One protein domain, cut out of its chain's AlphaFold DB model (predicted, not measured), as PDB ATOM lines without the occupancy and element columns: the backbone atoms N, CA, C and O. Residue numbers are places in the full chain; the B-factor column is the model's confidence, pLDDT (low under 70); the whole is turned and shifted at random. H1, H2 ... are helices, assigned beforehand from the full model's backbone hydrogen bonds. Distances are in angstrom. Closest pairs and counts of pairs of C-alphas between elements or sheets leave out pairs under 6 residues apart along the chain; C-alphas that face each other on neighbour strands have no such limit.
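Overview. This is residues 6 to 148 of the 151 residues of an uncharacterized protein of bioreactor metagenome (UniProt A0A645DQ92). A long helix, H1, runs along the longest axis and crosses H3, the middle helix; H2 folds back from H1 onto H3, and H4 and H5 lie side by side, with H5 packed on H3. The printed part has 143 residues with five named helices, H1 to H5 in order, and no named strand: all helix. It is compact, radius of gyration of the C-alphas 16.5 A, spans 54 by 38 by 26 A.

Along the chain. H1, residues 6 to 41, begins at C-alpha 6 (18.786, 4.916, 21.169) and is 51.1 A long from first to last C-alpha. H2 is residues 52 to 71, 28.5 A; H3 76 to 97, 31.6 A; H4 103 to 123, 30.5 A; H5 128 to 147, 28.6 A, ending at C-alpha 147 (2.158, -10.405, 44.746).

Arrangement. H3, the hub, touches H1 at a steep tilt of 48 degrees, closest C-alphas Val 16 and Thr 81, 4.5 A. H3, H4 and H5 form an up-and-down bundle, each running against the one before. H2 is apart from H4 and H5. Every O i to N i+4 pair is within hydrogen-bond range in H1, H2, H4 and H5, and 15 of 18 in H3.

Size, cuts and confidence. The farthest C-alphas, Tyr 6 and Gly 43, are 54.8 A apart. The printed part has no cut and no long link. Residues 45 to 51 have pLDDT under 70.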
ATOM      1  N   TYR A   6      19.312   5.096  19.813       74.50
ATOM      2  CA  TYR A   6      18.786   4.916  21.169       74.50
ATOM      3  C   TYR A   6      17.272   5.159  21.275       74.50
ATOM      4  O   TYR A   6      16.566   4.358  21.881       74.50
ATOM      5  N   GLN A   7      16.743   6.208  20.631       80.25
ATOM      6  CA  GLN A   7      15.301   6.496  20.630       80.25
ATOM      7  C   GLN A   7      14.511   5.389  19.928       80.25
ATOM      8  O   GLN A   7      13.454   4.980  20.400       80.25
ATOM      9  N   LYS A   8      15.049   4.860  18.822       81.06
ATOM     10  CA  LYS A   8      14.433   3.750  18.091       81.06
ATOM     11  C   LYS A   8      14.373   2.473  18.936       81.06
ATOM     12  O   LYS A   8      13.358   1.779  18.901       81.06
ATOM     13  N   ASN A   9      15.423   2.175  19.702       83.31
ATOM     14  CA  ASN A   9      15.445   1.010  20.591       83.31
ATOM     15  C   ASN A   9      14.443   1.142  21.742       83.31
ATOM     16  O   ASN A   9      13.690   0.202  21.980       83.31
ATOM     17  N   ILE A  10      14.379   2.305  22.397       85.19
ATOM     18  CA  ILE A  10      13.408   2.561  23.474       85.19
ATOM     19  C   ILE A  10      11.977   2.455  22.944       85.19
ATOM     20  O   ILE A  10      11.146   1.775  23.539       85.19
ATOM     21  N   LEU A  11      11.696   3.058  21.785       86.44
ATOM     22  CA  LEU A  11      10.374   2.982  21.166       86.44
ATOM     23  C   LEU A  11       9.995   1.541  20.794       86.44
ATOM     24  O   LEU A  11       8.850   1.137  20.969       86.44
ATOM     25  N   SER A  12      10.960   0.748  20.321       84.75
ATOM     26  CA  SER A  12      10.738  -0.666  20.004       84.75
ATOM     27  C   SER A  12      10.477  -1.498  21.264       84.75
ATOM     28  O   SER A  12       9.607  -2.362  21.243       84.75
ATOM     29  N   ALA A  13      11.179  -1.222  22.366       86.81
ATOM     30  CA  ALA A  13      10.944  -1.867  23.658       86.81
ATOM     31  C   ALA A  13       9.555  -1.520  24.225       86.81
ATOM     32  O   ALA A  13       8.818  -2.412  24.636       86.81
ATOM     33  N   LEU A  14       9.154  -0.246  24.158       88.50
ATOM     34  CA  LEU A  14       7.806   0.193  24.532       88.50
ATOM     35  C   LEU A  14       6.728  -0.477  23.673       88.50
ATOM     36  O   LEU A  14       5.720  -0.934  24.205       88.50
ATOM     37  N   ALA A  15       6.954  -0.597  22.362       87.56
ATOM     38  CA  ALA A  15       6.041  -1.304  21.467       87.56
ATOM     39  C   ALA A  15       5.923  -2.799  21.814       87.56
ATOM     40  O   ALA A  15       4.835  -3.365  21.724       87.56
ATOM     41  N   VAL A  16       7.019  -3.438  22.241       89.06
ATOM     42  CA  VAL A  16       7.003  -4.820  22.744       89.06
ATOM     43  C   VAL A  16       6.199  -4.928  24.038       89.06
ATOM     44  O   VAL A  16       5.377  -5.830  24.140       89.06
ATOM     45  N   MET A  17       6.376  -4.011  24.994       88.38
ATOM     46  CA  MET A  17       5.614  -4.021  26.250       88.38
ATOM     47  C   MET A  17       4.117  -3.803  26.012       88.38
ATOM     48  O   MET A  17       3.300  -4.614  26.438       88.38
ATOM     49  N   ALA A  18       3.754  -2.733  25.298       89.19
ATOM     50  CA  ALA A  18       2.360  -2.403  25.020       89.19
ATOM     51  C   ALA A  18       1.686  -3.494  24.178       89.19
ATOM     52  O   ALA A  18       0.605  -3.974  24.515       89.19
ATOM     53  N   GLY A  19       2.349  -3.939  23.107       87.69
ATOM     54  CA  GLY A  19       1.828  -4.998  22.251       87.69
ATOM     55  C   GLY A  19       1.752  -6.350  22.961       87.69
ATOM     56  O   GLY A  19       0.783  -7.075  22.764       87.69
ATOM     57  N   GLY A  20       2.728  -6.675  23.812       86.88
ATOM     58  CA  GLY A  20       2.738  -7.900  24.607       86.88
ATOM     59  C   GLY A  20       1.603  -7.936  25.626       86.88
ATOM     60  O   GLY A  20       0.908  -8.941  25.722       86.88
ATOM     61  N   PHE A  21       1.336  -6.819  26.307       86.31
ATOM     62  CA  PHE A  21       0.195  -6.696  27.217       86.31
ATOM     63  C   PHE A  21      -1.152  -6.860  26.495       86.31
ATOM     64  O   PHE A  21      -2.032  -7.577  26.968       86.31
ATOM     65  N   ILE A  22      -1.315  -6.244  25.320       89.31
ATOM     66  CA  ILE A  22      -2.529  -6.415  24.506       89.31
ATOM     67  C   ILE A  22      -2.676  -7.878  24.077       89.31
ATOM     68  O   ILE A  22      -3.739  -8.468  24.258       89.31
ATOM     69  N   LEU A  23      -1.605  -8.480  23.551       87.31
ATOM     70  CA  LEU A  23      -1.600  -9.880  23.134       87.31
ATOM     71  C   LEU A  23      -1.937 -10.815  24.291       87.31
ATOM     72  O   LEU A  23      -2.730 -11.725  24.098       87.31
ATOM     73  N   PHE A  24      -1.404 -10.573  25.486       84.12
ATOM     74  CA  PHE A  24      -1.721 -11.348  26.683       84.12
ATOM     75  C   PHE A  24      -3.231 -11.381  26.952       84.12
ATOM     76  O   PHE A  24      -3.809 -12.455  27.081       84.12
ATOM     77  N   ASN A  25      -3.901 -10.228  26.928       86.62
ATOM     78  CA  ASN A  25      -5.354 -10.162  27.109       86.62
ATOM     79  C   ASN A  25      -6.116 -10.861  25.971       86.62
ATOM     80  O   ASN A  25      -7.046 -11.630  26.216       86.62
ATOM     81  N   VAL A  26      -5.694 -10.649  24.720       87.62
ATOM     82  CA  VAL A  26      -6.280 -11.321  23.546       87.62
ATOM     83  C   VAL A  26      -6.162 -12.839  23.666       87.62
ATOM     84  O   VAL A  26      -7.076 -13.564  23.289       87.62
ATOM     85  N   VAL A  27      -5.063 -13.333  24.224       86.31
ATOM     86  CA  VAL A  27      -4.785 -14.757  24.420       86.31
ATOM     87  C   VAL A  27      -5.704 -15.391  25.458       86.31
ATOM     88  O   VAL A  27      -6.143 -16.521  25.235       86.31
ATOM     89  N   PHE A  28      -6.044 -14.687  26.541       82.62
ATOM     90  CA  PHE A  28      -7.066 -15.152  27.488       82.62
ATOM     91  C   PHE A  28      -8.464 -15.116  26.891       82.62
ATOM     92  O   PHE A  28      -9.216 -16.070  27.063       82.62
ATOM     93  N   LEU A  29      -8.804 -14.064  26.143       87.31
ATOM     94  CA  LEU A  29     -10.075 -14.010  25.419       87.31
ATOM     95  C   LEU A  29     -10.188 -15.166  24.422       87.31
ATOM     96  O   LEU A  29     -11.227 -15.815  24.336       87.31
ATOM     97  N   LEU A  30      -9.100 -15.471  23.714       86.12
ATOM     98  CA  LEU A  30      -9.018 -16.613  22.814       86.12
ATOM     99  C   LEU A  30      -9.166 -17.935  23.579       86.12
ATOM    100  O   LEU A  30      -9.878 -18.820  23.116       86.12
ATOM    101  N   ALA A  31      -8.536 -18.068  24.750       82.81
ATOM    102  CA  ALA A  31      -8.681 -19.246  25.606       82.81
ATOM    103  C   ALA A  31     -10.138 -19.446  26.023       82.81
ATOM    104  O   ALA A  31     -10.694 -20.522  25.811       82.81
ATOM    105  N   ALA A  32     -10.776 -18.395  26.542       82.88
ATOM    106  CA  ALA A  32     -12.176 -18.408  26.939       82.88
ATOM    107  C   ALA A  32     -13.087 -18.756  25.755       82.88
ATOM    108  O   ALA A  32     -13.983 -19.585  25.892       82.88
ATOM    109  N   LEU A  33     -12.830 -18.189  24.574       86.19
ATOM    110  CA  LEU A  33     -13.595 -18.476  23.363       86.19
ATOM    111  C   LEU A  33     -13.454 -19.941  22.939       86.19
ATOM    112  O   LEU A  33     -14.464 -20.595  22.695       86.19
ATOM    113  N   VAL A  34     -12.232 -20.476  22.883       85.19
ATOM    114  CA  VAL A  34     -11.975 -21.871  22.489       85.19
ATOM    115  C   VAL A  34     -12.589 -22.842  23.495       85.19
ATOM    116  O   VAL A  34     -13.263 -23.794  23.101       85.19
ATOM    117  N   ILE A  35     -12.410 -22.584  24.791       82.31
ATOM    118  CA  ILE A  35     -12.958 -23.417  25.861       82.31
ATOM    119  C   ILE A  35     -14.490 -23.392  25.809       82.31
ATOM    120  O   ILE A  35     -15.102 -24.450  25.683       82.31
ATOM    121  N   ASN A  36     -15.115 -22.214  25.779       82.75
ATOM    122  CA  ASN A  36     -16.575 -22.089  25.741       82.75
ATOM    123  C   ASN A  36     -17.186 -22.667  24.461       82.75
ATOM    124  O   ASN A  36     -18.206 -23.353  24.526       82.75
ATOM    125  N   ALA A  37     -16.561 -22.438  23.303       84.19
ATOM    126  CA  ALA A  37     -17.011 -23.018  22.043       84.19
ATOM    127  C   ALA A  37     -16.920 -24.549  22.078       84.19
ATOM    128  O   ALA A  37     -17.884 -25.223  21.723       84.19
ATOM    129  N   SER A  38     -15.805 -25.103  22.562       80.81
ATOM    130  CA  SER A  38     -15.633 -26.556  22.662       80.81
ATOM    131  C   SER A  38     -16.642 -27.202  23.617       80.81
ATOM    132  O   SER A  38     -17.255 -28.202  23.253       80.81
ATOM    133  N   MET A  39     -16.900 -26.599  24.784       77.88
ATOM    134  CA  MET A  39     -17.897 -27.104  25.734       77.88
ATOM    135  C   MET A  39     -19.314 -27.042  25.153       77.88
ATOM    136  O   MET A  39     -20.071 -28.000  25.301       77.88
ATOM    137  N   ARG A  40     -19.651 -25.966  24.425       81.19
ATOM    138  CA  ARG A  40     -20.947 -25.826  23.741       81.19
ATOM    139  C   ARG A  40     -21.140 -26.876  22.647       81.19
ATOM    140  O   ARG A  40     -22.229 -27.423  22.530       81.19
ATOM    141  N   VAL A  41     -20.098 -27.166  21.867       81.75
ATOM    142  CA  VAL A  41     -20.133 -28.202  20.819       81.75
ATOM    143  C   VAL A  41     -20.256 -29.603  21.425       81.75
ATOM    144  O   VAL A  41     -20.949 -30.447  20.868       81.75
ATOM    145  N   MET A  42     -19.624 -29.850  22.574       78.62
ATOM    146  CA  MET A  42     -19.672 -31.144  23.267       78.62
ATOM    147  C   MET A  42     -20.905 -31.331  24.167       78.62
ATOM    148  O   MET A  42     -21.058 -32.398  24.754       78.62
ATOM    149  N   GLY A  43     -21.773 -30.322  24.305       75.00
ATOM    150  CA  GLY A  43     -22.966 -30.388  25.159       75.00
ATOM    151  C   GLY A  43     -22.669 -30.486  26.662       75.00
ATOM    152  O   GLY A  43     -23.523 -30.931  27.423       75.00
ATOM    153  N   MET A  44     -21.467 -30.097  27.100       70.56
ATOM    154  CA  MET A  44     -21.058 -30.172  28.506       70.56
ATOM    155  C   MET A  44     -21.540 -28.944  29.299       70.56
ATOM    156  O   MET A  44     -21.583 -27.837  28.751       70.56
ATOM    157  N   PRO A  45     -21.870 -29.093  30.597       69.50
ATOM    158  CA  PRO A  45     -22.253 -27.963  31.437       69.50
ATOM    159  C   PRO A  45     -21.089 -26.970  31.579       69.50
ATOM    160  O   PRO A  45     -19.998 -27.333  32.011       69.50
ATOM    161  N   MET A  46     -21.346 -25.692  31.273       61.28
ATOM    162  CA  MET A  46     -20.363 -24.589  31.288       61.28
ATOM    163  C   MET A  46     -19.706 -24.315  32.655       61.28
ATOM    164  O   MET A  46     -18.792 -23.501  32.730       61.28
ATOM    165  N   ASN A  47     -20.163 -24.972  33.723       64.50
ATOM    166  CA  ASN A  47     -19.719 -24.740  35.099       64.50
ATOM    167  C   ASN A  47     -18.738 -25.809  35.621       64.50
ATOM    168  O   ASN A  47     -18.453 -25.858  36.816       64.50
ATOM    169  N   GLN A  48     -18.263 -26.708  34.753       61.88
ATOM    170  CA  GLN A  48     -17.262 -27.716  35.103       61.88
ATOM    171  C   GLN A  48     -15.858 -27.273  34.688       61.88
ATOM    172  O   GLN A  48     -15.680 -26.467  33.773       61.88
ATOM    173  N   ALA A  49     -14.846 -27.809  35.377       61.00
ATOM    174  CA  ALA A  49     -13.451 -27.520  35.078       61.00
ATOM    175  C   ALA A  49     -13.148 -27.784  33.586       61.00
ATOM    176  O   ALA A  49     -13.590 -28.807  33.053       61.00
ATOM    177  N   PRO A  50     -12.388 -26.898  32.909       61.88
ATOM    178  CA  PRO A  50     -12.160 -27.001  31.476       61.88
ATOM    179  C   PRO A  50     -11.573 -28.360  31.109       61.88
ATOM    180  O   PRO A  50     -10.490 -28.724  31.586       61.88
ATOM    181  N   HIS A  51     -12.292 -29.079  30.248       68.88
ATOM    182  CA  HIS A  51     -11.950 -30.431  29.833       68.88
ATOM    183  C   HIS A  51     -10.560 -30.465  29.180       68.88
ATOM    184  O   HIS A  51     -10.151 -29.521  28.494       68.88
ATOM    185  N   ILE A  52      -9.828 -31.571  29.355       74.56
ATOM    186  CA  ILE A  52      -8.465 -31.736  28.813       74.56
ATOM    187  C   ILE A  52      -8.450 -31.466  27.302       74.56
ATOM    188  O   ILE A  52      -7.542 -30.811  26.796       74.56
ATOM    189  N   ILE A  53      -9.502 -31.891  26.596       76.31
ATOM    190  CA  ILE A  53      -9.643 -31.687  25.149       76.31
ATOM    191  C   ILE A  53      -9.633 -30.194  24.788       76.31
ATOM    192  O   ILE A  53      -8.920 -29.804  23.869       76.31
ATOM    193  N   SER A  54     -10.343 -29.345  25.533       74.94
ATOM    194  CA  SER A  54     -10.381 -27.894  25.308       74.94
ATOM    195  C   SER A  54      -9.005 -27.247  25.491       74.94
ATOM    196  O   SER A  54      -8.614 -26.382  24.706       74.94
ATOM    197  N   ARG A  55      -8.237 -27.707  26.492       76.25
ATOM    198  CA  ARG A  55      -6.861 -27.242  26.740       76.25
ATOM    199  C   ARG A  55      -5.916 -27.662  25.615       76.25
ATOM    200  O   ARG A  55      -5.134 -26.845  25.136       76.25
ATOM    201  N   VAL A  56      -6.014 -28.912  25.160       83.00
ATOM    202  CA  VAL A  56      -5.209 -29.429  24.042       83.00
ATOM    203  C   VAL A  56      -5.521 -28.663  22.755       83.00
ATOM    204  O   VAL A  56      -4.601 -28.240  22.059       83.00
ATOM    205  N   LEU A  57      -6.799 -28.412  22.468       83.81
ATOM    206  CA  LEU A  57      -7.236 -27.688  21.272       83.81
ATOM    207  C   LEU A  57      -6.712 -26.243  21.270       83.81
ATOM    208  O   LEU A  57      -6.204 -25.767  20.256       83.81
ATOM    209  N   TYR A  58      -6.739 -25.580  22.429       83.75
ATOM    210  CA  TYR A  58      -6.143 -24.259  22.618       83.75
ATOM    211  C   TYR A  58      -4.620 -24.247  22.399       83.75
ATOM    212  O   TYR A  58      -4.108 -23.388  21.679       83.75
ATOM    213  N   LEU A  59      -3.891 -25.222  22.956       83.44
ATOM    214  CA  LEU A  59      -2.438 -25.337  22.770       83.44
ATOM    215  C   LEU A  59      -2.060 -25.600  21.308       83.44
ATOM    216  O   LEU A  59      -1.124 -24.981  20.799       83.44
ATOM    217  N   ILE A  60      -2.804 -26.468  20.613       86.69
ATOM    218  CA  ILE A  60      -2.619 -26.724  19.178       86.69
ATOM    219  C   ILE A  60      -2.799 -25.427  18.389       86.69
ATOM    220  O   ILE A  60      -1.969 -25.094  17.543       86.69
ATOM    221  N   LEU A  61      -3.849 -24.665  18.695       86.31
ATOM    222  CA  LEU A  61      -4.152 -23.411  18.019       86.31
ATOM    223  C   LEU A  61      -3.030 -22.380  18.238       86.31
ATOM    224  O   LEU A  61      -2.535 -21.799  17.271       86.31
ATOM    225  N   ILE A  62      -2.537 -22.215  19.468       86.94
ATOM    226  CA  ILE A  62      -1.389 -21.336  19.754       86.94
ATOM    227  C   ILE A  62      -0.128 -21.795  19.030       86.94
ATOM    228  O   ILE A  62       0.608 -20.958  18.503       86.94
ATOM    229  N   CYS A  63       0.124 -23.101  18.979       86.31
ATOM    230  CA  CYS A  63       1.277 -23.649  18.278       86.31
ATOM    231  C   CYS A  63       1.198 -23.361  16.770       86.31
ATOM    232  O   CYS A  63       2.196 -22.954  16.173       86.31
ATOM    233  N   LEU A  64       0.011 -23.489  16.168       86.56
ATOM    234  CA  LEU A  64      -0.232 -23.166  14.759       86.56
ATOM    235  C   LEU A  64      -0.021 -21.675  14.465       86.56
ATOM    236  O   LEU A  64       0.704 -21.343  13.524       86.56
ATOM    237  N   ILE A  65      -0.589 -20.775  15.280       86.44
ATOM    238  CA  ILE A  65      -0.379 -19.328  15.106       86.44
ATOM    239  C   ILE A  65       1.106 -18.995  15.292       86.44
ATOM    240  O   ILE A  65       1.678 -18.264  14.481       86.44
ATOM    241  N   SER A  66       1.757 -19.576  16.304       85.81
ATOM    242  CA  SER A  66       3.170 -19.313  16.583       85.81
ATOM    243  C   SER A  66       4.053 -19.734  15.423       85.81
ATOM    244  O   SER A  66       4.880 -18.953  14.948       85.81
ATOM    245  N   TRP A  67       3.833 -20.941  14.911       85.56
ATOM    246  CA  TRP A  67       4.530 -21.447  13.740       85.56
ATOM    247  C   TRP A  67       4.374 -20.516  12.531       85.56
ATOM    248  O   TRP A  67       5.364 -20.158  11.886       85.56
ATOM    249  N   PHE A  68       3.146 -20.069  12.255       85.75
ATOM    250  CA  PHE A  68       2.859 -19.168  11.142       85.75
ATOM    251  C   PHE A  68       3.565 -17.810  11.291       85.75
ATOM    252  O   PHE A  68       4.200 -17.329  10.349       85.75
ATOM    253  N   VAL A  69       3.533 -17.214  12.488       85.12
ATOM    254  CA  VAL A  69       4.154 -15.908  12.762       85.12
ATOM    255  C   VAL A  69       5.679 -15.971  12.664       85.12
ATOM    256  O   VAL A  69       6.292 -15.096  12.042       85.12
ATOM    257  N   PHE A  70       6.311 -17.017  13.207       80.38
ATOM    258  CA  PHE A  70       7.767 -17.161  13.128       80.38
ATOM    259  C   PHE A  70       8.257 -17.441  11.703       80.38
ATOM    260  O   PHE A  70       9.309 -16.914  11.319       80.38
ATOM    261  N   ARG A  71       7.478 -18.184  10.902       85.06
ATOM    262  CA  ARG A  71       7.771 -18.454   9.483       85.06
ATOM    263  C   ARG A  71       7.565 -17.230   8.582       85.06
ATOM    264  O   ARG A  71       8.199 -17.135   7.533       85.06
ATOM    265  N   SER A  72       6.713 -16.287   8.977       81.31
ATOM    266  CA  SER A  72       6.417 -15.090   8.183       81.31
ATOM    267  C   SER A  72       7.613 -14.126   8.078       81.31
ATOM    268  O   SER A  72       8.511 -14.117   8.923       81.31
ATOM    269  N   ARG A  73       7.630 -13.253   7.060       77.94
ATOM    270  CA  ARG A  73       8.668 -12.213   6.856       77.94
ATOM    271  C   ARG A  73       8.451 -10.955   7.718       77.94
ATOM    272  O   ARG A  73       8.890  -9.869   7.354       77.94
ATOM    273  N   LEU A  74       7.753 -11.090   8.846       80.50
ATOM    274  CA  LEU A  74       7.447  -9.976   9.745       80.50
ATOM    275  C   LEU A  74       8.717  -9.370  10.351       80.50
ATOM    276  O   LEU A  74       9.711 -10.062  10.580       80.50
ATOM    277  N   ASN A  75       8.653  -8.069  10.636       86.00
ATOM    278  CA  ASN A  75       9.756  -7.334  11.243       86.00
ATOM    279  C   ASN A  75      10.109  -7.904  12.631       86.00
ATOM    280  O   ASN A  75       9.241  -8.400  13.353       86.00
ATOM    281  N   ASN A  76      11.374  -7.774  13.031       83.38
ATOM    282  CA  ASN A  76      11.892  -8.305  14.295       83.38
ATOM    283  C   ASN A  76      11.132  -7.781  15.520       83.38
ATOM    284  O   ASN A  76      10.959  -8.529  16.474       83.38
ATOM    285  N   VAL A  77      10.628  -6.540  15.474       83.88
ATOM    286  CA  VAL A  77       9.786  -5.971  16.541       83.88
ATOM    287  C   VAL A  77       8.503  -6.783  16.704       83.88
ATOM    288  O   VAL A  77       8.221  -7.242  17.800       83.88
ATOM    289  N   ILE A  78       7.774  -7.041  15.614       85.50
ATOM    290  CA  ILE A  78       6.499  -7.775  15.652       85.50
ATOM    291  C   ILE A  78       6.719  -9.203  16.149       85.50
ATOM    292  O   ILE A  78       5.956  -9.687  16.978       85.50
ATOM    293  N   LYS A  79       7.780  -9.874  15.687       85.50
ATOM    294  CA  LYS A  79       8.115 -11.230  16.145       85.50
ATOM    295  C   LYS A  79       8.517 -11.264  17.620       85.50
ATOM    296  O   LYS A  79       8.136 -12.195  18.322       85.50
ATOM    297  N   ALA A  80       9.254 -10.260  18.093       85.31
ATOM    298  CA  ALA A  80       9.622 -10.136  19.499       85.31
ATOM    299  C   ALA A  80       8.396  -9.848  20.379       85.31
ATOM    300  O   ALA A  80       8.256 -10.460  21.436       85.31
ATOM    301  N   THR A  81       7.481  -8.982  19.936       87.75
ATOM    302  CA  THR A  81       6.199  -8.755  20.612       87.75
ATOM    303  C   THR A  81       5.379 -10.041  20.632       87.75
ATOM    304  O   THR A  81       4.927 -10.459  21.689       87.75
ATOM    305  N   TYR A  82       5.250 -10.725  19.494       88.25
ATOM    306  CA  TYR A  82       4.495 -11.969  19.412       88.25
ATOM    307  C   TYR A  82       5.087 -13.067  20.296       88.25
ATOM    308  O   TYR A  82       4.325 -13.782  20.919       88.25
ATOM    309  N   LEU A  83       6.415 -13.170  20.427       88.38
ATOM    310  CA  LEU A  83       7.067 -14.142  21.315       88.38
ATOM    311  C   LEU A  83       6.608 -14.026  22.778       88.38
ATOM    312  O   LEU A  83       6.609 -15.032  23.487       88.38
ATOM    313  N   THR A  84       6.193 -12.838  23.230       88.38
ATOM    314  CA  THR A  84       5.684 -12.672  24.600       88.38
ATOM    315  C   THR A  84       4.440 -13.528  24.856       88.38
ATOM    316  O   THR A  84       4.325 -14.115  25.925       88.38
ATOM    317  N   MET A  85       3.578 -13.703  23.848       87.81
ATOM    318  CA  MET A  85       2.339 -14.483  23.930       87.81
ATOM    319  C   MET A  85       2.565 -15.977  24.229       87.81
ATOM    320  O   MET A  85       2.115 -16.433  25.279       87.81
ATOM    321  N   PRO A  86       3.241 -16.775  23.376       86.19
ATOM    322  CA  PRO A  86       3.420 -18.198  23.637       86.19
ATOM    323  C   PRO A  86       4.274 -18.431  24.883       86.19
ATOM    324  O   PRO A  86       4.036 -19.390  25.611       86.19
ATOM    325  N   LEU A  87       5.222 -17.534  25.178       87.88
ATOM    326  CA  LEU A  87       6.019 -17.618  26.397       87.88
ATOM    327  C   LEU A  87       5.159 -17.454  27.656       87.88
ATOM    328  O   LEU A  87       5.272 -18.258  28.580       87.88
ATOM    329  N   MET A  88       4.276 -16.453  27.679       86.19
ATOM    330  CA  MET A  88       3.323 -16.251  28.770       86.19
ATOM    331  C   MET A  88       2.387 -17.446  28.922       86.19
ATOM    332  O   MET A  88       2.183 -17.904  30.038       86.19
ATOM    333  N   VAL A  89       1.872 -18.003  27.825       85.56
ATOM    334  CA  VAL A  89       0.985 -19.179  27.866       85.56
ATOM    335  C   VAL A  89       1.687 -20.372  28.503       85.56
ATOM    336  O   VAL A  89       1.108 -21.029  29.366       85.56
ATOM    337  N   ILE A  90       2.935 -20.641  28.111       86.56
ATOM    338  CA  ILE A  90       3.731 -21.733  28.680       86.56
ATOM    339  C   ILE A  90       3.950 -21.503  30.177       86.56
ATOM    340  O   ILE A  90       3.714 -22.416  30.964       86.56
ATOM    341  N   LEU A  91       4.353 -20.294  30.579       84.81
ATOM    342  CA  LEU A  91       4.619 -19.981  31.984       84.81
ATOM    343  C   LEU A  91       3.353 -19.998  32.846       84.81
ATOM    344  O   LEU A  91       3.392 -20.546  33.940       84.81
ATOM    345  N   VAL A  92       2.233 -19.464  32.357       82.81
ATOM    346  CA  VAL A  92       0.941 -19.497  33.061       82.81
ATOM    347  C   VAL A  92       0.439 -20.933  33.175       82.81
ATOM    348  O   VAL A  92       0.062 -21.362  34.257       82.81
ATOM    349  N   THR A  93       0.495 -21.716  32.095       80.38
ATOM    350  CA  THR A  93       0.068 -23.124  32.127       80.38
ATOM    351  C   THR A  93       0.944 -23.948  33.071       80.38
ATOM    352  O   THR A  93       0.428 -24.770  33.831       80.38
ATOM    353  N   ALA A  94       2.260 -23.714  33.063       81.81
ATOM    354  CA  ALA A  94       3.182 -24.325  34.012       81.81
ATOM    355  C   ALA A  94       2.852 -23.896  35.450       81.81
ATOM    356  O   ALA A  94       2.717 -24.756  36.315       81.81
ATOM    357  N   GLY A  95       2.640 -22.600  35.688       78.25
ATOM    358  CA  GLY A  95       2.262 -22.046  36.989       78.25
ATOM    359  C   GLY A  95       0.975 -22.654  37.543       78.25
ATOM    360  O   GLY A  95       0.968 -23.113  38.677       78.25
ATOM    361  N   LEU A  96      -0.076 -22.755  36.725       78.75
ATOM    362  CA  LEU A  96      -1.340 -23.404  37.093       78.75
ATOM    363  C   LEU A  96      -1.159 -24.900  37.388       78.75
ATOM    364  O   LEU A  96      -1.735 -25.422  38.337       78.75
ATOM    365  N   SER A  97      -0.339 -25.598  36.597       78.44
ATOM    366  CA  SER A  97      -0.077 -27.035  36.790       78.44
ATOM    367  C   SER A  97       0.751 -27.313  38.048       78.44
ATOM    368  O   SER A  97       0.604 -28.358  38.676       78.44
ATOM    369  N   LEU A  98       1.618 -26.372  38.423       81.06
ATOM    370  CA  LEU A  98       2.488 -26.440  39.595       81.06
ATOM    371  C   LEU A  98       1.922 -25.648  40.785       81.06
ATOM    372  O   LEU A  98       2.625 -25.477  41.774       81.06
ATOM    373  N   TYR A  99       0.671 -25.179  40.729       74.81
ATOM    374  CA  TYR A  99       0.090 -24.313  41.763       74.81
ATOM    375  C   TYR A  99       0.054 -24.982  43.147       74.81
ATOM    376  O   TYR A  99       0.220 -24.326  44.169       74.81
ATOM    377  N   GLN A 100      -0.103 -26.309  43.183       75.19
ATOM    378  CA  GLN A 100      -0.086 -27.100  44.419       75.19
ATOM    379  C   GLN A 100       1.330 -27.346  44.974       75.19
ATOM    380  O   GLN A 100       1.480 -27.878  46.070       75.19
ATOM    381  N   GLN A 101       2.370 -27.007  44.211       82.00
ATOM    382  CA  GLN A 101       3.766 -27.247  44.562       82.00
ATOM    383  C   GLN A 101       4.366 -26.033  45.285       82.00
ATOM    384  O   GLN A 101       3.873 -24.910  45.151       82.00
ATOM    385  N   PRO A 102       5.453 -26.213  46.055       82.44
ATOM    386  CA  PRO A 102       6.102 -25.099  46.727       82.44
ATOM    387  C   PRO A 102       6.579 -24.046  45.720       82.44
ATOM    388  O   PRO A 102       7.172 -24.366  44.689       82.44
ATOM    389  N   LYS A 103       6.383 -22.770  46.074       80.56
ATOM    390  CA  LYS A 103       6.724 -21.589  45.259       80.56
ATOM    391  C   LYS A 103       8.130 -21.668  44.643       80.56
ATOM    392  O   LYS A 103       8.314 -21.389  43.463       80.56
ATOM    393  N   TRP A 104       9.114 -22.124  45.415       82.25
ATOM    394  CA  TRP A 104      10.497 -22.293  44.959       82.25
ATOM    395  C   TRP A 104      10.632 -23.246  43.763       82.25
ATOM    396  O   TRP A 104      11.429 -22.987  42.866       82.25
ATOM    397  N   MET A 105       9.826 -24.307  43.696       82.25
ATOM    398  CA  MET A 105       9.861 -25.270  42.594       82.25
ATOM    399  C   MET A 105       9.312 -24.663  41.297       82.25
ATOM    400  O   MET A 105       9.897 -24.854  40.231       82.25
ATOM    401  N   VAL A 106       8.250 -23.853  41.395       83.25
ATOM    402  CA  VAL A 106       7.710 -23.070  40.269       83.25
ATOM    403  C   VAL A 106       8.769 -22.102  39.734       83.25
ATOM    404  O   VAL A 106       9.007 -22.048  38.526       83.25
ATOM    405  N   ALA A 107       9.458 -21.389  40.632       84.31
ATOM    406  CA  ALA A 107      10.537 -20.473  40.270       84.31
ATOM    407  C   ALA A 107      11.708 -21.182  39.574       84.31
ATOM    408  O   ALA A 107      12.202 -20.677  38.567       84.31
ATOM    409  N   ILE A 108      12.126 -22.360  40.051       87.81
ATOM    410  CA  ILE A 108      13.207 -23.140  39.425       87.81
ATOM    411  C   ILE A 108      12.817 -23.559  38.005       87.81
ATOM    412  O   ILE A 108      13.596 -23.361  37.073       87.81
ATOM    413  N   ILE A 109      11.606 -24.087  37.808       86.75
ATOM    414  CA  ILE A 109      11.135 -24.523  36.484       86.75
ATOM    415  C   ILE A 109      11.038 -23.332  35.522       86.75
ATOM    416  O   ILE A 109      11.503 -23.414  34.383       86.75
ATOM    417  N   GLY A 110      10.506 -22.199  35.992       85.00
ATOM    418  CA  GLY A 110      10.478 -20.954  35.227       85.00
ATOM    419  C   GLY A 110      11.880 -20.471  34.849       85.00
ATOM    420  O   GLY A 110      12.130 -20.152  33.685       85.00
ATOM    421  N   ALA A 111      12.822 -20.483  35.796       88.12
ATOM    422  CA  ALA A 111      14.206 -20.084  35.564       88.12
ATOM    423  C   ALA A 111      14.900 -20.986  34.533       88.12
ATOM    424  O   ALA A 111      15.575 -20.476  33.640       88.12
ATOM    425  N   VAL A 112      14.693 -22.305  34.597       91.12
ATOM    426  CA  VAL A 112      15.226 -23.261  33.613       91.12
ATOM    427  C   VAL A 112      14.677 -22.974  32.214       91.12
ATOM    428  O   VAL A 112      15.456 -22.909  31.261       91.12
ATOM    429  N   LEU A 113      13.367 -22.732  32.077       88.94
ATOM    430  CA  LEU A 113      12.745 -22.380  30.793       88.94
ATOM    431  C   LEU A 113      13.316 -21.081  30.212       88.94
ATOM    432  O   LEU A 113      13.672 -21.027  29.033       88.94
ATOM    433  N   ILE A 114      13.448 -20.042  31.040       89.38
ATOM    434  CA  ILE A 114      14.014 -18.751  30.631       89.38
ATOM    435  C   ILE A 114      15.479 -18.914  30.211       89.38
ATOM    436  O   ILE A 114      15.872 -18.431  29.148       89.38
ATOM    437  N   CYS A 115      16.280 -19.638  30.996       89.94
ATOM    438  CA  CYS A 115      17.687 -19.886  30.692       89.94
ATOM    439  C   CYS A 115      17.854 -20.671  29.383       89.94
ATOM    440  O   CYS A 115      18.690 -20.308  28.552       89.94
ATOM    441  N   ALA A 116      17.022 -21.692  29.150       89.06
ATOM    442  CA  ALA A 116      17.012 -22.451  27.901       89.06
ATOM    443  C   ALA A 116      16.696 -21.561  26.685       89.06
ATOM    444  O   ALA A 116      17.347 -21.679  25.644       89.06
ATOM    445  N   LEU A 117      15.744 -20.629  26.816       87.56
ATOM    446  CA  LEU A 117      15.395 -19.681  25.753       87.56
ATOM    447  C   LEU A 117      16.510 -18.673  25.474       87.56
ATOM    448  O   LEU A 117      16.848 -18.447  24.312       87.56
ATOM    449  N   ILE A 118      17.115 -18.105  26.521       88.62
ATOM    450  CA  ILE A 118      18.255 -17.188  26.387       88.62
ATOM    451  C   ILE A 118      19.412 -17.898  25.675       88.62
ATOM    452  O   ILE A 118      19.974 -17.353  24.722       88.62
ATOM    453  N   TYR A 119      19.723 -19.135  26.070       89.44
ATOM    454  CA  TYR A 119      20.750 -19.945  25.420       89.44
ATOM    455  C   TYR A 119      20.427 -20.219  23.942       89.44
ATOM    456  O   TYR A 119      21.281 -20.043  23.066       89.44
ATOM    457  N   TYR A 120      19.179 -20.583  23.631       87.75
ATOM    458  CA  TYR A 120      18.727 -20.797  22.255       87.75
ATOM    459  C   TYR A 120      18.872 -19.529  21.395       87.75
ATOM    460  O   TYR A 120      19.358 -19.592  20.260       87.75
ATOM    461  N   PHE A 121      18.521 -18.361  21.938       87.25
ATOM    462  CA  PHE A 121      18.649 -17.078  21.241       87.25
ATOM    463  C   PHE A 121      20.099 -16.661  21.041       87.25
ATOM    464  O   PHE A 121      20.426 -16.103  19.987       87.25
ATOM    465  N   HIS A 122      20.970 -16.995  21.995       86.44
ATOM    466  CA  HIS A 122      22.402 -16.754  21.890       86.44
ATOM    467  C   HIS A 122      23.012 -17.562  20.746       86.44
ATOM    468  O   HIS A 122      23.666 -17.001  19.864       86.44
ATOM    469  N   LYS A 123      22.687 -18.859  20.666       87.62
ATOM    470  CA  LYS A 123      23.136 -19.731  19.571       87.62
ATOM    471  C   LYS A 123      22.635 -19.261  18.202       87.62
ATOM    472  O   LYS A 123      23.356 -19.356  17.212       87.62
ATOM    473  N   LYS A 124      21.406 -18.743  18.133       83.00
ATOM    474  CA  LYS A 124      20.794 -18.227  16.896       83.00
ATOM    475  C   LYS A 124      21.163 -16.770  16.574       83.00
ATOM    476  O   LYS A 124      20.721 -16.281  15.538       83.00
ATOM    477  N   LYS A 125      21.953 -16.091  17.421       79.69
ATOM    478  CA  LYS A 125      22.347 -14.673  17.288       79.69
ATOM    479  C   LYS A 125      21.160 -13.747  16.963       79.69
ATOM    480  O   LYS A 125      21.244 -12.886  16.090       79.69
ATOM    481  N   LEU A 126      20.029 -13.952  17.643       82.25
ATOM    482  CA  LEU A 126      18.817 -13.158  17.422       82.25
ATOM    483  C   LEU A 126      18.978 -11.713  17.920       82.25
ATOM    484  O   LEU A 126      19.821 -11.415  18.764       82.25
ATOM    485  N   SER A 127      18.143 -10.804  17.403       84.06
ATOM    486  CA  SER A 127      18.173  -9.388  17.794       84.06
ATOM    487  C   SER A 127      17.913  -9.192  19.293       84.06
ATOM    488  O   SER A 127      17.121  -9.930  19.880       84.06
ATOM    489  N   TRP A 128      18.479  -8.134  19.881       84.31
ATOM    490  CA  TRP A 128      18.322  -7.787  21.304       84.31
ATOM    491  C   TRP A 128      16.859  -7.766  21.791       84.31
ATOM    492  O   TRP A 128      16.575  -8.126  22.930       84.31
ATOM    493  N   LEU A 129      15.913  -7.408  20.915       86.00
ATOM    494  CA  LEU A 129      14.484  -7.345  21.242       86.00
ATOM    495  C   LEU A 129      13.918  -8.679  21.750       86.00
ATOM    496  O   LEU A 129      13.055  -8.663  22.616       86.00
ATOM    497  N   TYR A 130      14.423  -9.821  21.275       85.62
ATOM    498  CA  TYR A 130      13.964 -11.131  21.752       85.62
ATOM    499  C   TYR A 130      14.365 -11.383  23.210       85.62
ATOM    500  O   TYR A 130      13.577 -11.933  23.976       85.62
ATOM    501  N   TYR A 131      15.559 -10.937  23.612       87.06
ATOM    502  CA  TYR A 131      16.007 -11.010  25.006       87.06
ATOM    503  C   TYR A 131      15.178 -10.087  25.892       87.06
ATOM    504  O   TYR A 131      14.763 -10.494  26.973       87.06
ATOM    505  N   PHE A 132      14.883  -8.876  25.408       87.69
ATOM    506  CA  PHE A 132      14.010  -7.945  26.116       87.69
ATOM    507  C   PHE A 132      12.606  -8.529  26.326       87.69
ATOM    508  O   PHE A 132      12.098  -8.472  27.439       87.69
ATOM    509  N   SER A 133      12.010  -9.159  25.307       87.88
ATOM    510  CA  SER A 133      10.713  -9.836  25.437       87.88
ATOM    511  C   SER A 133      10.727 -10.946  26.487       87.88
ATOM    512  O   SER A 133       9.813 -11.019  27.304       87.88
ATOM    513  N   VAL A 134      11.755 -11.804  26.490       89.75
ATOM    514  CA  VAL A 134      11.881 -12.884  27.484       89.75
ATOM    515  C   VAL A 134      12.036 -12.313  28.885       89.75
ATOM    516  O   VAL A 134      11.352 -12.760  29.801       89.75
ATOM    517  N   PHE A 135      12.895 -11.307  29.048       90.06
ATOM    518  CA  PHE A 135      13.112 -10.658  30.335       90.06
ATOM    519  C   PHE A 135      11.847  -9.964  30.848       90.06
ATOM    520  O   PHE A 135      11.499 -10.114  32.014       90.06
ATOM    521  N   TYR A 136      11.123  -9.263  29.974       88.38
ATOM    522  CA  TYR A 136       9.846  -8.637  30.305       88.38
ATOM    523  C   TYR A 136       8.834  -9.666  30.821       88.38
ATOM    524  O   TYR A 136       8.279  -9.493  31.901       88.38
ATOM    525  N   VAL A 137       8.636 -10.769  30.093       88.31
ATOM    526  CA  VAL A 137       7.701 -11.826  30.504       88.31
ATOM    527  C   VAL A 137       8.144 -12.498  31.806       88.31
ATOM    528  O   VAL A 137       7.313 -12.746  32.674       88.31
ATOM    529  N   ALA A 138       9.443 -12.755  31.968       88.25
ATOM    530  CA  ALA A 138      10.004 -13.300  33.200       88.25
ATOM    531  C   ALA A 138       9.741 -12.381  34.402       88.25
ATOM    532  O   ALA A 138       9.306 -12.853  35.448       88.25
ATOM    533  N   ALA A 139       9.952 -11.073  34.236       89.06
ATOM    534  CA  ALA A 139       9.684 -10.080  35.268       89.06
ATOM    535  C   ALA A 139       8.191 -10.028  35.623       89.06
ATOM    536  O   ALA A 139       7.851 -10.017  36.802       89.06
ATOM    537  N   VAL A 140       7.298 -10.066  34.626       87.00
ATOM    538  CA  VAL A 140       5.845 -10.119  34.858       87.00
ATOM    539  C   VAL A 140       5.460 -11.379  35.636       87.00
ATOM    540  O   VAL A 140       4.769 -11.275  36.645       87.00
ATOM    541  N   ALA A 141       5.940 -12.554  35.222       84.31
ATOM    542  CA  ALA A 141       5.655 -13.815  35.908       84.31
ATOM    543  C   ALA A 141       6.173 -13.817  37.358       84.31
ATOM    544  O   ALA A 141       5.478 -14.257  38.272       84.31
ATOM    545  N   PHE A 142       7.372 -13.274  37.580       85.56
ATOM    546  CA  PHE A 142       7.960 -13.140  38.910       85.56
ATOM    547  C   PHE A 142       7.169 -12.171  39.800       85.56
ATOM    548  O   PHE A 142       6.909 -12.480  40.963       85.56
ATOM    549  N   CYS A 143       6.713 -11.040  39.252       85.25
ATOM    550  CA  CYS A 143       5.828 -10.112  39.956       85.25
ATOM    551  C   CYS A 143       4.519 -10.793  40.371       85.25
ATOM    552  O   CYS A 143       4.154 -10.734  41.542       85.25
ATOM    553  N   VAL A 144       3.838 -11.478  39.448       82.25
ATOM    554  CA  VAL A 144       2.579 -12.190  39.735       82.25
ATOM    555  C   VAL A 144       2.753 -13.190  40.883       82.25
ATOM    556  O   VAL A 144       1.933 -13.237  41.799       82.25
ATOM    557  N   MET A 145       3.872 -13.917  40.889       79.62
ATOM    558  CA  MET A 145       4.214 -14.878  41.936       79.62
ATOM    559  C   MET A 145       4.465 -14.227  43.310       79.62
ATOM    560  O   MET A 145       4.021 -14.763  44.327       79.62
ATOM    561  N   ILE A 146       5.170 -13.091  43.362       83.25
ATOM    562  CA  ILE A 146       5.445 -12.367  44.618       83.25
ATOM    563  C   ILE A 146       4.169 -11.748  45.185       83.25
ATOM    564  O   ILE A 146       3.907 -11.866  46.383       83.25
ATOM    565  N   PHE A 147       3.367 -11.112  44.330       82.19
ATOM    566  CA  PHE A 147       2.158 -10.405  44.746       82.19
ATOM    567  C   PHE A 147       0.970 -11.339  45.033       82.19
ATOM    568  O   PHE A 147      -0.050 -10.853  45.505       82.19
ATOM    569  N   ASN A 148       1.102 -12.657  44.804       71.38
ATOM    570  CA  ASN A 148      -0.000 -13.634  44.862       71.38
ATOM    571  C   ASN A 148      -1.239 -13.121  44.119       71.38
ATOM    572  O   ASN A 148      -2.350 -13.163  44.638       71.38
TER     573      ASN A 148